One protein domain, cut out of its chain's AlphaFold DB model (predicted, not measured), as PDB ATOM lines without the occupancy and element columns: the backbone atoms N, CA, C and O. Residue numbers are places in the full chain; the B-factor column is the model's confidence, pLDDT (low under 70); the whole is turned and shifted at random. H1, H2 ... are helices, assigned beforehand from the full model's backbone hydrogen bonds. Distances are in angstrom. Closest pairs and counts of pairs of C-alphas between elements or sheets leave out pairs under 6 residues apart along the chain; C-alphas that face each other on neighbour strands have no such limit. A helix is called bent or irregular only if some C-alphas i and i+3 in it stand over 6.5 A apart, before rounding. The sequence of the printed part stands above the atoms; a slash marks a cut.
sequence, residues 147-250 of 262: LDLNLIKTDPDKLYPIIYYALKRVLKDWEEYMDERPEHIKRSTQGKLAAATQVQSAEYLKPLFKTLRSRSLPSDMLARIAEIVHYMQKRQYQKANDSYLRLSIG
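What this domain is: This is residues 147 to 250 of the 262 residues of a protein of Moniliophthora roreri (UniProt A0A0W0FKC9). One long helix, H2, runs along most of the length of the domain; after a turn through the short H3 the chain folds back in H4, which runs loosely beside the later part of H2, and H5 then packs on the early part of H2. At that same early part a helical hairpin of H6 and H7 is attached through H6, with H7 on the far side of H6 from H2, and the short H1 sits at the corner where H2 begins. The printed part has 104 residues with seven named helices, in the order H1 H2 H3 H4 H5 H6 H7, and no named strand, and its class is all helix. It is only just loose, close to compact, with a radius of gyration of the C-alphas of 15.7 A, and elongated, spanning 50 by 29 by 24 A.

Where its parts are: Find C-alpha 156 at (25.439, 6.318, 50.345); from there H2, residues 156 to 180, runs 36.7 A to C-alpha 180 at (-2.557, -5.151, 29.527). H2 is neither bent nor irregular, but only just: C-alphas 158 and 161 are 6.2 A apart. Before it, look for H1, residues 151 to 154. After it come H3, residues 183 to 187, then H4, residues 189 to 204, 22.5 A long, and H5, residues 206 to 213, 10.8 A long. H6, residues 219 to 233, measures 20.9 A, and H7, residues 237 to 249, runs 17.9 A to C-alpha 249 at (30.932, -12.794, 39.046).

How they stand to each other: Start at H2, the hub, which touches four helices. Its residues 171 to 178 touch H4 at a shallow tilt of 19 degrees, opposite ways; the closest C-alphas, of Met 178 and Ala 195, are 6.9 A apart. Its residues 160 to 164 touch H5, opposite ways, at a tilt of 35.3 degrees, only just steep, closest at the C-alphas of Tyr 160 and Leu 212, 5.5 A. Its residues 159 to 167 touch H6 at a steep tilt of 44 degrees, the same way, closest at the C-alphas of Ile 163 and Ala 226, 6.5 A. H1 and H2 only just touch, and only at the corner, with the C-alphas of Leu 151 and Leu 159 closest at 6.8 A. H6 and H7 form a hairpin at a shallow tilt of 20 degrees, with the C-alphas of Ile 228 and Ala 240 closest at 4.5 A. H3 and H4 are close but not clearly touching, with the C-alphas of Ile 185 and Gly 191 closest at 5.5 A. H4 and H5 meet only through their link, while H2 and H7 are apart. In H3, H4, H5, H6 and H7 every O i to N i+4 pair is within hydrogen-bond range, in H2 18 of 21 are, and H1 is too short for such a pair, its one O i to N i+3 pair being out of range.

The domain as a whole: Look for the two C-alphas farthest apart at Thr 154 and His 184, 50.7 A from each other. The printed part, residues 147 to 250, has no cut, and the six links between its helices are tight. The mean pLDDT of the printed part is 92.6, and no printed residue is under 70.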
ATOM      1  N   LEU A 147      19.157   8.382  39.214       88.00
ATOM      2  CA  LEU A 147      20.022   8.197  40.378       88.00
ATOM      3  C   LEU A 147      21.379   8.846  40.101       88.00
ATOM      4  O   LEU A 147      22.011   8.521  39.102       88.00
ATOM      5  N   ASP A 148      21.858   9.740  40.963       88.62
ATOM      6  CA  ASP A 148      23.197  10.316  40.808       88.62
ATOM      7  C   ASP A 148      24.261   9.391  41.418       88.62
ATOM      8  O   ASP A 148      24.228   9.085  42.609       88.62
ATOM      9  N   LEU A 149      25.232   8.958  40.608       89.38
ATOM     10  CA  LEU A 149      26.332   8.101  41.057       89.38
ATOM     11  C   LEU A 149      27.276   8.816  42.033       89.38
ATOM     12  O   LEU A 149      27.981   8.145  42.784       89.38
ATOM     13  N   ASN A 150      27.278  10.153  42.077       87.75
ATOM     14  CA  ASN A 150      28.072  10.888  43.065       87.75
ATOM     15  C   ASN A 150      27.646  10.569  44.507       87.75
ATOM     16  O   ASN A 150      28.490  10.593  45.405       87.75
ATOM     17  N   LEU A 151      26.380  10.179  44.714       87.06
ATOM     18  CA  LEU A 151      25.856   9.765  46.020       87.06
ATOM     19  C   LEU A 151      26.582   8.545  46.594       87.06
ATOM     20  O   LEU A 151      26.638   8.400  47.807       87.06
ATOM     21  N   ILE A 152      27.217   7.715  45.759       88.44
ATOM     22  CA  ILE A 152      28.039   6.587  46.228       88.44
ATOM     23  C   ILE A 152      29.190   7.073  47.118       88.44
ATOM     24  O   ILE A 152      29.579   6.377  48.053       88.44
ATOM     25  N   LYS A 153      29.737   8.262  46.838       86.56
ATOM     26  CA  LYS A 153      30.872   8.827  47.578       86.56
ATOM     27  C   LYS A 153      30.439   9.809  48.660       86.56
ATOM     28  O   LYS A 153      31.106   9.891  49.684       86.56
ATOM     29  N   THR A 154      29.386  10.585  48.412       91.44
ATOM     30  CA  THR A 154      28.979  11.678  49.304       91.44
ATOM     31  C   THR A 154      28.007  11.228  50.386       91.44
ATOM     32  O   THR A 154      28.206  11.565  51.548       91.44
ATOM     33  N   ASP A 155      26.963  10.485  50.016       90.44
ATOM     34  CA  ASP A 155      25.874  10.097  50.915       90.44
ATOM     35  C   ASP A 155      25.244   8.766  50.459       90.44
ATOM     36  O   ASP A 155      24.202   8.745  49.784       90.44
ATOM     37  N   PRO A 156      25.891   7.632  50.785       89.75
ATOM     38  CA  PRO A 156      25.439   6.318  50.345       89.75
ATOM     39  C   PRO A 156      24.095   5.914  50.967       89.75
ATOM     40  O   PRO A 156      23.373   5.106  50.381       89.75
ATOM     41  N   ASP A 157      23.693   6.500  52.099       88.94
ATOM     42  CA  ASP A 157      22.418   6.181  52.751       88.94
ATOM     43  C   ASP A 157      21.202   6.629  51.930       88.94
ATOM     44  O   ASP A 157      20.141   5.990  51.970       88.94
ATOM     45  N   LYS A 158      21.360   7.687  51.125       90.19
ATOM     46  CA  LYS A 158      20.336   8.149  50.177       90.19
ATOM     47  C   LYS A 158      20.133   7.205  48.995       90.19
ATOM     48  O   LYS A 158      19.070   7.243  48.379       90.19
ATOM     49  N   LEU A 159      21.090   6.326  48.688       91.44
ATOM     50  CA  LEU A 159      20.953   5.370  47.585       91.44
ATOM     51  C   LEU A 159      19.876   4.322  47.863       91.44
ATOM     52  O   LEU A 159      19.145   3.944  46.951       91.44
ATOM     53  N   TYR A 160      19.741   3.880  49.114       92.56
ATOM     54  CA  TYR A 160      18.782   2.850  49.515       92.56
ATOM     55  C   TYR A 160      17.335   3.141  49.088       92.56
ATOM     56  O   TYR A 160      16.759   2.303  48.386       92.56
ATOM     57  N   PRO A 161      16.722   4.288  49.457       91.31
ATOM     58  CA  PRO A 161      15.362   4.596  49.030       91.31
ATOM     59  C   PRO A 161      15.256   4.754  47.509       91.31
ATOM     60  O   PRO A 161      14.311   4.235  46.921       91.31
ATOM     61  N   ILE A 162      16.230   5.391  46.849       90.69
ATOM     62  CA  ILE A 162      16.194   5.601  45.391       90.69
ATOM     63  C   ILE A 162      16.199   4.253  44.653       90.69
ATOM     64  O   ILE A 162      15.346   4.012  43.798       90.69
ATOM     65  N   ILE A 163      17.113   3.349  45.020       93.56
ATOM     66  CA  ILE A 163      17.195   1.990  44.465       93.56
ATOM     67  C   ILE A 163      15.904   1.218  44.748       93.56
ATOM     68  O   ILE A 163      15.350   0.591  43.844       93.56
ATOM     69  N   TYR A 164      15.405   1.279  45.986       93.88
ATOM     70  CA  TYR A 164      14.181   0.591  46.395       93.88
ATOM     71  C   TYR A 164      12.987   0.993  45.522       93.88
ATOM     72  O   TYR A 164      12.333   0.121  44.944       93.88
ATOM     73  N   TYR A 165      12.720   2.296  45.391       92.50
ATOM     74  CA  TYR A 165      11.587   2.790  44.610       92.50
ATOM     75  C   TYR A 165      11.773   2.554  43.110       92.50
ATOM     76  O   TYR A 165      10.811   2.183  42.441       92.50
ATOM     77  N   ALA A 166      12.994   2.679  42.581       93.31
ATOM     78  CA  ALA A 166      13.267   2.392  41.175       93.31
ATOM     79  C   ALA A 166      12.967   0.926  40.819       93.31
ATOM     80  O   ALA A 166      12.258   0.663  39.849       93.31
ATOM     81  N   LEU A 167      13.448  -0.028  41.624       93.56
ATOM     82  CA  LEU A 167      13.191  -1.456  41.407       93.56
ATOM     83  C   LEU A 167      11.716  -1.817  41.632       93.56
ATOM     84  O   LEU A 167      11.160  -2.624  40.889       93.56
ATOM     85  N   LYS A 168      11.055  -1.200  42.622       93.25
ATOM     86  CA  LYS A 168       9.606  -1.359  42.827       93.25
ATOM     87  C   LYS A 168       8.797  -0.862  41.635       93.25
ATOM     88  O   LYS A 168       7.862  -1.549  41.237       93.25
ATOM     89  N   ARG A 169       9.176   0.279  41.053       92.38
ATOM     90  CA  ARG A 169       8.539   0.806  39.843       92.38
ATOM     91  C   ARG A 169       8.707  -0.154  38.671       92.38
ATOM     92  O   ARG A 169       7.714  -0.502  38.064       92.38
ATOM     93  N   VAL A 170       9.911  -0.677  38.430       94.25
ATOM     94  CA  VAL A 170      10.144  -1.662  37.352       94.25
ATOM     95  C   VAL A 170       9.266  -2.911  37.507       94.25
ATOM     96  O   VAL A 170       8.724  -3.398  36.521       94.25
ATOM     97  N   LEU A 171       9.100  -3.429  38.731       94.50
ATOM     98  CA  LEU A 171       8.203  -4.568  38.969       94.50
ATOM     99  C   LEU A 171       6.737  -4.230  38.710       94.50
ATOM    100  O   LEU A 171       6.031  -5.052  38.134       94.50
ATOM    101  N   LYS A 172       6.306  -3.034  39.119       94.25
ATOM    102  CA  LYS A 172       4.949  -2.546  38.889       94.25
ATOM    103  C   LYS A 172       4.675  -2.348  37.397       94.25
ATOM    104  O   LYS A 172       3.676  -2.849  36.903       94.25
ATOM    105  N   ASP A 173       5.593  -1.712  36.674       94.00
ATOM    106  CA  ASP A 173       5.491  -1.518  35.225       94.00
ATOM    107  C   ASP A 173       5.418  -2.876  34.498       94.00
ATOM    108  O   ASP A 173       4.678  -3.038  33.529       94.00
ATOM    109  N   TRP A 174       6.165  -3.884  34.973       96.19
ATOM    110  CA  TRP A 174       6.088  -5.237  34.421       96.19
ATOM    111  C   TRP A 174       4.750  -5.918  34.742       96.19
ATOM    112  O   TRP A 174       4.183  -6.564  33.867       96.19
ATOM    113  N   GLU A 175       4.223  -5.769  35.957       93.69
ATOM    114  CA  GLU A 175       2.894  -6.270  36.337       93.69
ATOM    115  C   GLU A 175       1.794  -5.655  35.460       93.69
ATOM    116  O   GLU A 175       1.034  -6.387  34.826       93.69
ATOM    117  N   GLU A 176       1.792  -4.328  35.314       94.75
ATOM    118  CA  GLU A 176       0.858  -3.595  34.451       94.75
ATOM    119  C   GLU A 176       0.969  -4.061  32.990       94.75
ATOM    120  O   GLU A 176      -0.037  -4.404  32.369       94.75
ATOM    121  N   TYR A 177       2.190  -4.202  32.461       94.06
ATOM    122  CA  TYR A 177       2.408  -4.746  31.116       94.06
ATOM    123  C   TYR A 177       1.842  -6.163  30.956       94.06
ATOM    124  O   TYR A 177       1.300  -6.514  29.907       94.06
ATOM    125  N   MET A 178       1.962  -7.007  31.982       92.06
ATOM    126  CA  MET A 178       1.438  -8.372  31.944       92.06
ATOM    127  C   MET A 178      -0.092  -8.400  31.958       92.06
ATOM    128  O   MET A 178      -0.672  -9.279  31.302       92.06
ATOM    129  N   ASP A 179      -0.714  -7.434  32.633       91.12
ATOM    130  CA  ASP A 179      -2.158  -7.244  32.734       91.12
ATOM    131  C   ASP A 179      -2.789  -6.605  31.495       91.12
ATOM    132  O   ASP A 179      -3.928  -6.932  31.154       91.12
ATOM    133  N   GLU A 180      -2.065  -5.767  30.765       93.94
ATOM    134  CA  GLU A 180      -2.557  -5.151  29.527       93.94
ATOM    135  C   GLU A 180      -2.592  -6.122  28.334       93.94
ATOM    136  O   GLU A 180      -3.224  -5.845  27.311       93.94
ATOM    137  N   ARG A 181      -1.946  -7.292  28.447       91.88
ATOM    138  CA  ARG A 181      -1.904  -8.277  27.356       91.88
ATOM    139  C   ARG A 181      -3.314  -8.739  26.955       91.88
ATOM    140  O   ARG A 181      -4.133  -9.045  27.821       91.88
ATOM    141  N   PRO A 182      -3.583  -8.917  25.649       93.81
ATOM    142  CA  PRO A 182      -4.833  -9.491  25.180       93.81
ATOM    143  C   PRO A 182      -5.153 -10.835  25.840       93.81
ATOM    144  O   PRO A 182      -4.295 -11.704  25.995       93.81
ATOM    145  N   GLU A 183      -6.430 -11.039  26.144       90.81
ATOM    146  CA  GLU A 183      -6.928 -12.200  26.881       90.81
ATOM    147  C   GLU A 183      -6.565 -13.549  26.222       90.81
ATOM    148  O   GLU A 183      -6.239 -14.524  26.900       90.81
ATOM    149  N   HIS A 184      -6.545 -13.611  24.888       91.69
ATOM    150  CA  HIS A 184      -6.124 -14.814  24.162       91.69
ATOM    151  C   HIS A 184      -4.636 -15.147  24.378       91.69
ATOM    152  O   HIS A 184      -4.274 -16.321  24.434       91.69
ATOM    153  N   ILE A 185      -3.781 -14.131  24.558       91.94
ATOM    154  CA  ILE A 185      -2.361 -14.307  24.886       91.94
ATOM    155  C   ILE A 185      -2.227 -14.750  26.337       91.94
ATOM    156  O   ILE A 185      -1.501 -15.705  26.598       91.94
ATOM    157  N   LYS A 186      -2.955 -14.127  27.272       90.88
ATOM    158  CA  LYS A 186      -2.926 -14.506  28.695       90.88
ATOM    159  C   LYS A 186      -3.281 -15.977  28.915       90.88
ATOM    160  O   LYS A 186      -2.581 -16.671  29.649       90.88
ATOM    161  N   ARG A 187      -4.315 -16.477  28.230       87.31
ATOM    162  CA  ARG A 187      -4.755 -17.881  28.341       87.31
ATOM    163  C   ARG A 187      -3.823 -18.887  27.672       87.31
ATOM    164  O   ARG A 187      -3.907 -20.075  27.996       87.31
ATOM    165  N   SER A 188      -2.980 -18.446  26.739       92.69
ATOM    166  CA  SER A 188      -2.013 -19.325  26.081       92.69
ATOM    167  C   SER A 188      -1.037 -19.924  27.098       92.69
ATOM    168  O   SER A 188      -0.782 -19.349  28.158       92.69
ATOM    169  N   THR A 189      -0.456 -21.078  26.773       88.56
ATOM    170  CA  THR A 189       0.572 -21.718  27.609       88.56
ATOM    171  C   THR A 189       1.741 -20.770  27.869       88.56
ATOM    172  O   THR A 189       2.113 -20.557  29.020       88.56
ATOM    173  N   GLN A 190       2.253 -20.117  26.823       89.19
ATOM    174  CA  GLN A 190       3.316 -19.114  26.927       89.19
ATOM    175  C   GLN A 190       2.914 -17.929  27.821       89.19
ATOM    176  O   GLN A 190       3.719 -17.459  28.625       89.19
ATOM    177  N   GLY A 191       1.669 -17.454  27.714       89.38
ATOM    178  CA  GLY A 191       1.148 -16.354  28.527       89.38
ATOM    179  C   GLY A 191       1.134 -16.667  30.020       89.38
ATOM    180  O   GLY A 191       1.595 -15.838  30.812       89.38
ATOM    181  N   LYS A 192       0.675 -17.876  30.372       90.25
ATOM    182  CA  LYS A 192       0.669 -18.409  31.741       90.25
ATOM    183  C   LYS A 192       2.081 -18.608  32.291       90.25
ATOM    184  O   LYS A 192       2.358 -18.166  33.400       90.25
ATOM    185  N   LEU A 193       2.988 -19.203  31.506       91.00
ATOM    186  CA  LEU A 193       4.397 -19.373  31.892       91.00
ATOM    187  C   LEU A 193       5.068 -18.025  32.190       91.00
ATOM    188  O   LEU A 193       5.764 -17.878  33.195       91.00
ATOM    189  N   ALA A 194       4.835 -17.022  31.339       91.25
ATOM    190  CA  ALA A 194       5.377 -15.685  31.540       91.25
ATOM    191  C   ALA A 194       4.811 -15.023  32.810       91.25
ATOM    192  O   ALA A 194       5.563 -14.387  33.543       91.25
ATOM    193  N   ALA A 195       3.511 -15.189  33.093       91.38
ATOM    194  CA  ALA A 195       2.884 -14.659  34.308       91.38
ATOM    195  C   ALA A 195       3.464 -15.305  35.571       91.38
ATOM    196  O   ALA A 195       3.891 -14.601  36.482       91.38
ATOM    197  N   ALA A 196       3.585 -16.633  35.581       92.44
ATOM    198  CA  ALA A 196       4.221 -17.353  36.680       92.44
ATOM    199  C   ALA A 196       5.678 -16.901  36.894       92.44
ATOM    200  O   ALA A 196       6.095 -16.676  38.027       92.44
ATOM    201  N   THR A 197       6.434 -16.683  35.811       94.12
ATOM    202  CA  THR A 197       7.815 -16.174  35.880       94.12
ATOM    203  C   THR A 197       7.884 -14.779  36.511       94.12
ATOM    204  O   THR A 197       8.786 -14.512  37.307       94.12
ATOM    205  N   GLN A 198       6.940 -13.890  36.183       94.62
ATOM    206  CA  GLN A 198       6.874 -12.545  36.761       94.62
ATOM    207  C   GLN A 198       6.614 -12.607  38.274       94.62
ATOM    208  O   GLN A 198       7.355 -11.987  39.042       94.62
ATOM    209  N   VAL A 199       5.651 -13.426  38.708       94.25
ATOM    210  CA  VAL A 199       5.314 -13.590  40.132       94.25
ATOM    211  C   VAL A 199       6.484 -14.184  40.916       94.25
ATOM    212  O   VAL A 199       6.863 -13.652  41.961       94.25
ATOM    213  N   GLN A 200       7.121 -15.228  40.381       94.81
ATOM    214  CA  GLN A 200       8.310 -15.833  40.990       94.81
ATOM    215  C   GLN A 200       9.465 -14.834  41.101       94.81
ATOM    216  O   GLN A 200      10.108 -14.734  42.143       94.81
ATOM    217  N   SER A 201       9.700 -14.036  40.058       94.56
ATOM    218  CA  SER A 201      10.745 -13.008  40.072       94.56
ATOM    219  C   SER A 201      10.480 -11.944  41.144       94.56
ATOM    220  O   SER A 201      11.395 -11.553  41.873       94.56
ATOM    221  N   ALA A 202       9.227 -11.503  41.290       93.94
ATOM    222  CA  ALA A 202       8.831 -10.561  42.334       93.94
ATOM    223  C   ALA A 202       9.018 -11.148  43.744       93.94
ATOM    224  O   ALA A 202       9.447 -10.442  44.662       93.94
ATOM    225  N   GLU A 203       8.744 -12.442  43.921       94.44
ATOM    226  CA  GLU A 203       8.984 -13.162  45.169       94.44
ATOM    227  C   GLU A 203      10.474 -13.265  45.512       94.44
ATOM    228  O   GLU A 203      10.867 -12.916  46.629       94.44
ATOM    229  N   TYR A 204      11.317 -13.632  44.548       93.94
ATOM    230  CA  TYR A 204      12.767 -13.720  44.737       93.94
ATOM    231  C   TYR A 204      13.429 -12.374  45.051       93.94
ATOM    232  O   TYR A 204      14.490 -12.344  45.671       93.94
ATOM    233  N   LEU A 205      12.796 -11.249  44.703       94.75
ATOM    234  CA  LEU A 205      13.277  -9.911  45.060       94.75
ATOM    235  C   LEU A 205      12.851  -9.453  46.467       94.75
ATOM    236  O   LEU A 205      13.409  -8.478  46.982       94.75
ATOM    237  N   LYS A 206      11.911 -10.138  47.141       94.12
ATOM    238  CA  LYS A 206      11.469  -9.776  48.508       94.12
ATOM    239  C   LYS A 206      12.630  -9.666  49.515       94.12
ATOM    240  O   LYS A 206      12.636  -8.682  50.263       94.12
ATOM    241  N   PRO A 207      13.616 -10.591  49.559       95.75
ATOM    242  CA  PRO A 207      14.762 -10.475  50.459       95.75
ATOM    243  C   PRO A 207      15.586  -9.213  50.192       95.75
ATOM    244  O   PRO A 207      15.872  -8.476  51.131       95.75
ATOM    245  N   LEU A 208      15.871  -8.893  48.924       93.94
ATOM    246  CA  LEU A 208      16.598  -7.676  48.549       93.94
ATOM    247  C   LEU A 208      15.870  -6.414  49.035       93.94
ATOM    248  O   LEU A 208      16.486  -5.533  49.633       93.94
ATOM    249  N   PHE A 209      14.549  -6.337  48.856       95.38
ATOM    250  CA  PHE A 209      13.746  -5.214  49.350       95.38
ATOM    251  C   PHE A 209      13.728  -5.095  50.877       95.38
ATOM    252  O   PHE A 209      13.543  -3.999  51.410       95.38
ATOM    253  N   LYS A 210      13.874  -6.207  51.602       94.81
ATOM    254  CA  LYS A 210      14.038  -6.179  53.058       94.81
ATOM    255  C   LYS A 210      15.401  -5.585  53.421       94.81
ATOM    256  O   LYS A 210      15.431  -4.639  54.200       94.81
ATOM    257  N   THR A 211      16.473  -6.055  52.785       93.94
ATOM    258  CA  THR A 211      17.849  -5.577  53.003       93.94
ATOM    259  C   THR A 211      18.026  -4.097  52.642       93.94
ATOM    260  O   THR A 211      18.714  -3.361  53.347       93.94
ATOM    261  N   LEU A 212      17.368  -3.632  51.573       91.75
ATOM    262  CA  LEU A 212      17.363  -2.219  51.180       91.75
ATOM    263  C   LEU A 212      16.672  -1.333  52.229       91.75
ATOM    264  O   LEU A 212      17.155  -0.245  52.525       91.75
ATOM    265  N   ARG A 213      15.565  -1.803  52.823       92.38
ATOM    266  CA  ARG A 213      14.850  -1.071  53.884       92.38
ATOM    267  C   ARG A 213      15.633  -1.018  55.191       92.38
ATOM    268  O   ARG A 213      15.588   0.000  55.870       92.38
ATOM    269  N   SER A 214      16.352  -2.087  55.535       93.69
ATOM    270  CA  SER A 214      17.215  -2.131  56.722       93.69
ATOM    271  C   SER A 214      18.575  -1.457  56.525       93.69
ATOM    272  O   SER A 214      19.362  -1.442  57.464       93.69
ATOM    273  N   ARG A 215      18.864  -0.923  55.328       93.31
ATOM    274  CA  ARG A 215      20.153  -0.312  54.965       93.31
ATOM    275  C   ARG A 215      21.365  -1.196  55.283       93.31
ATOM    276  O   ARG A 215      22.394  -0.723  55.750       93.31
ATOM    277  N   SER A 216      21.229  -2.500  55.051       92.75
ATOM    278  CA  SER A 216      22.217  -3.502  55.469       92.75
ATOM    279  C   SER A 216      22.905  -4.193  54.288       92.75
ATOM    280  O   SER A 216      23.285  -5.358  54.395       92.75
ATOM    281  N   LEU A 217      23.005  -3.518  53.135       92.62
ATOM    282  CA  LEU A 217      23.778  -4.026  52.002       92.62
ATOM    283  C   LEU A 217      25.263  -3.685  52.195       92.62
ATOM    284  O   LEU A 217      25.583  -2.547  52.537       92.62
ATOM    285  N   PRO A 218      26.176  -4.629  51.918       92.88
ATOM    286  CA  PRO A 218      27.588  -4.337  51.704       92.88
ATOM    287  C   PRO A 218      27.801  -3.187  50.714       92.88
ATOM    288  O   PRO A 218      27.074  -3.057  49.724       92.88
ATOM    289  N   SER A 219      28.783  -2.331  50.999       90.38
ATOM    290  CA  SER A 219      29.015  -1.075  50.276       90.38
ATOM    291  C   SER A 219      29.382  -1.283  48.804       90.38
ATOM    292  O   SER A 219      28.964  -0.507  47.944       90.38
ATOM    293  N   ASP A 220      30.112  -2.351  48.497       90.75
ATOM    294  CA  ASP A 220      30.454  -2.776  47.143       90.75
ATOM    295  C   ASP A 220      29.211  -3.213  46.353       90.75
ATOM    296  O   ASP A 220      29.007  -2.765  45.222       90.75
ATOM    297  N   MET A 221      28.331  -4.012  46.964       93.12
ATOM    298  CA  MET A 221      27.060  -4.403  46.354       93.12
ATOM    299  C   MET A 221      26.130  -3.205  46.167       93.12
ATOM    300  O   MET A 221      25.522  -3.066  45.105       93.12
ATOM    301  N   LEU A 222      26.045  -2.311  47.155       94.50
ATOM    302  CA  LEU A 222      25.253  -1.085  47.063       94.50
ATOM    303  C   LEU A 222      25.706  -0.220  45.880       94.50
ATOM    304  O   LEU A 222      24.869   0.215  45.089       94.50
ATOM    305  N   ALA A 223      27.018  -0.023  45.719       94.31
ATOM    306  CA  ALA A 223      27.580   0.737  44.607       94.31
ATOM    307  C   ALA A 223      27.251   0.097  43.248       94.31
ATOM    308  O   ALA A 223      26.817   0.787  42.326       94.31
ATOM    309  N   ARG A 224      27.393  -1.228  43.121       94.69
ATOM    310  CA  ARG A 224      27.079  -1.939  41.870       94.69
ATOM    311  C   ARG A 224      25.591  -1.904  41.538       94.69
ATOM    312  O   ARG A 224      25.235  -1.660  40.389       94.69
ATOM    313  N   ILE A 225      24.711  -2.097  42.521       95.62
ATOM    314  CA  ILE A 225      23.260  -2.000  42.312       95.62
ATOM    315  C   ILE A 225      22.870  -0.564  41.926       95.62
ATOM    316  O   ILE A 225      22.050  -0.381  41.026       95.62
ATOM    317  N   ALA A 226      23.488   0.452  42.537       95.62
ATOM    318  CA  ALA A 226      23.291   1.850  42.156       95.62
ATOM    319  C   ALA A 226      23.688   2.115  40.692       95.62
ATOM    320  O   ALA A 226      22.932   2.757  39.963       95.62
ATOM    321  N   GLU A 227      24.827   1.579  40.234       95.69
ATOM    322  CA  GLU A 227      25.253   1.654  38.827       95.69
ATOM    323  C   GLU A 227      24.236   1.002  37.882       95.69
ATOM    324  O   GLU A 227      23.855   1.609  36.877       95.69
ATOM    325  N   ILE A 228      23.753  -0.200  38.215       96.44
ATOM    326  CA  ILE A 228      22.737  -0.906  37.420       96.44
ATOM    327  C   ILE A 228      21.483  -0.033  37.288       96.44
ATOM    328  O   ILE A 228      21.035   0.229  36.171       96.44
ATOM    329  N   VAL A 229      20.950   0.471  38.406       96.31
ATOM    330  CA  VAL A 229      19.745   1.315  38.417       96.31
ATOM    331  C   VAL A 229      19.961   2.605  37.621       96.31
ATOM    332  O   VAL A 229      19.113   2.960  36.801       96.31
ATOM    333  N   HIS A 230      21.106   3.271  37.788       95.19
ATOM    334  CA  HIS A 230      21.459   4.474  37.032       95.19
ATOM    335  C   HIS A 230      21.429   4.237  35.518       95.19
ATOM    336  O   HIS A 230      20.798   4.986  34.764       95.19
ATOM    337  N   TYR A 231      22.104   3.182  35.054       96.31
ATOM    338  CA  TYR A 231      22.168   2.867  33.632       96.31
ATOM    339  C   TYR A 231      20.823   2.384  33.086       96.31
ATOM    340  O   TYR A 231      20.469   2.753  31.964       96.31
ATOM    341  N   MET A 232      20.034   1.645  33.874       95.19
ATOM    342  CA  MET A 232      18.659   1.282  33.516       95.19
ATOM    343  C   MET A 232      17.778   2.521  33.322       95.19
ATOM    344  O   MET A 232      17.079   2.618  32.314       95.19
ATOM    345  N   GLN A 233      17.848   3.498  34.232       92.31
ATOM    346  CA  GLN A 233      17.090   4.752  34.129       92.31
ATOM    347  C   GLN A 233      17.507   5.590  32.909       92.31
ATOM    348  O   GLN A 233      16.663   6.228  32.287       92.31
ATOM    349  N   LYS A 234      18.786   5.534  32.511       94.00
ATOM    350  CA  LYS A 234      19.301   6.151  31.272       94.00
ATOM    351  C   LYS A 234      19.067   5.321  30.003       94.00
ATOM    352  O   LYS A 234      19.514   5.730  28.935       94.00
ATOM    353  N   ARG A 235      18.411   4.158  30.102       94.94
ATOM    354  CA  ARG A 235      18.216   3.193  29.000       94.94
ATOM    355  C   ARG A 235      19.526   2.687  28.372       94.94
ATOM    356  O   ARG A 235      19.554   2.258  27.224       94.94
ATOM    357  N   GLN A 236      20.622   2.705  29.131       96.12
ATOM    358  CA  GLN A 236      21.936   2.198  28.724       96.12
ATOM    359  C   GLN A 236      22.092   0.732  29.156       96.12
ATOM    360  O   GLN A 236      22.912   0.405  30.011       96.12
ATOM    361  N   TYR A 237      21.284  -0.162  28.578       96.19
ATOM    362  CA  TYR A 237      21.167  -1.550  29.046       96.19
ATOM    363  C   TYR A 237      22.456  -2.374  28.919       96.19
ATOM    364  O   TYR A 237      22.695  -3.237  29.753       96.19
ATOM    365  N   GLN A 238      23.318  -2.074  27.941       96.56
ATOM    366  CA  GLN A 238      24.633  -2.721  27.825       96.56
ATOM    367  C   GLN A 238      25.511  -2.425  29.048       96.56
ATOM    368  O   GLN A 238      26.011  -3.345  29.682       96.56
ATOM    369  N   LYS A 239      25.601  -1.155  29.461       95.50
ATOM    370  CA  LYS A 239      26.365  -0.770  30.658       95.50
ATOM    371  C   LYS A 239      25.732  -1.287  31.947       95.50
ATOM    372  O   LYS A 239      26.445  -1.677  32.864       95.50
ATOM    373  N   ALA A 240      24.398  -1.312  32.016       96.19
ATOM    374  CA  ALA A 240      23.693  -1.926  33.139       96.19
ATOM    375  C   ALA A 240      24.044  -3.418  33.257       96.19
ATOM    376  O   ALA A 240      24.316  -3.901  34.354       96.19
ATOM    377  N   ASN A 241      24.095  -4.125  32.123       95.12
ATOM    378  CA  ASN A 241      24.514  -5.519  32.065       95.12
ATOM    379  C   ASN A 241      25.983  -5.693  32.481       95.12
ATOM    380  O   ASN A 241      26.279  -6.591  33.258       95.12
ATOM    381  N   ASP A 242      26.891  -4.814  32.051       94.06
ATOM    382  CA  ASP A 242      28.297  -4.873  32.470       94.06
ATOM    383  C   ASP A 242      28.451  -4.726  33.993       94.06
ATOM    384  O   ASP A 242      29.189  -5.486  34.627       94.06
ATOM    385  N   SER A 243      27.727  -3.784  34.611       93.88
ATOM    386  CA  SER A 243      27.697  -3.642  36.075       93.88
ATOM    387  C   SER A 243      27.055  -4.854  36.762       93.88
ATOM    388  O   SER A 243      27.547  -5.284  37.805       93.88
ATOM    389  N   TYR A 244      26.008  -5.443  36.174       94.75
ATOM    390  CA  TYR A 244      25.399  -6.687  36.656       94.75
ATOM    391  C   TYR A 244      26.385  -7.859  36.631       94.75
ATOM    392  O   TYR A 244      26.534  -8.538  37.645       94.75
ATOM    393  N   LEU A 245      27.118  -8.053  35.534       93.31
ATOM    394  CA  LEU A 245      28.110  -9.122  35.415       93.31
ATOM    395  C   LEU A 245      29.230  -8.976  36.452       93.31
ATOM    396  O   LEU A 245      29.633  -9.956  37.076       93.31
ATOM    397  N   ARG A 246      29.694  -7.743  36.691       90.81
ATOM    398  CA  ARG A 246      30.681  -7.452  37.743       90.81
ATOM    399  C   ARG A 246      30.151  -7.754  39.143       90.81
ATOM    400  O   ARG A 246      30.920  -8.201  39.985       90.81
ATOM    401  N   LEU A 247      28.862  -7.517  39.394       91.62
ATOM    402  CA  LEU A 247      28.214  -7.869  40.658       91.62
ATOM    403  C   LEU A 247      28.079  -9.391  40.822       91.62
ATOM    404  O   LEU A 247      28.352  -9.904  41.899       91.62
ATOM    405  N   SER A 248      27.669 -10.111  39.772       88.62
ATOM    406  CA  SER A 248      27.376 -11.548  39.848       88.62
ATOM    407  C   SER A 248      28.619 -12.437  39.847       88.62
ATOM    408  O   SER A 248      28.612 -13.489  40.477       88.62
ATOM    409  N   ILE A 249      29.667 -12.045  39.117       86.06
ATOM    410  CA  ILE A 249      30.932 -12.794  39.046       86.06
ATOM    411  C   ILE A 249      31.882 -12.346  40.168       86.06
ATOM    412  O   ILE A 249      32.701 -13.131  40.645       86.06
ATOM    413  N   GLY A 250      31.766 -11.089  40.608       73.81
ATOM    414  CA  GLY A 250      32.732 -10.451  41.492       73.81
ATOM    415  C   GLY A 250      34.008 -10.036  40.750       73.81
ATOM    416  O   GLY A 250      34.190 -10.289  39.561       73.81
TER     417      GLY A 250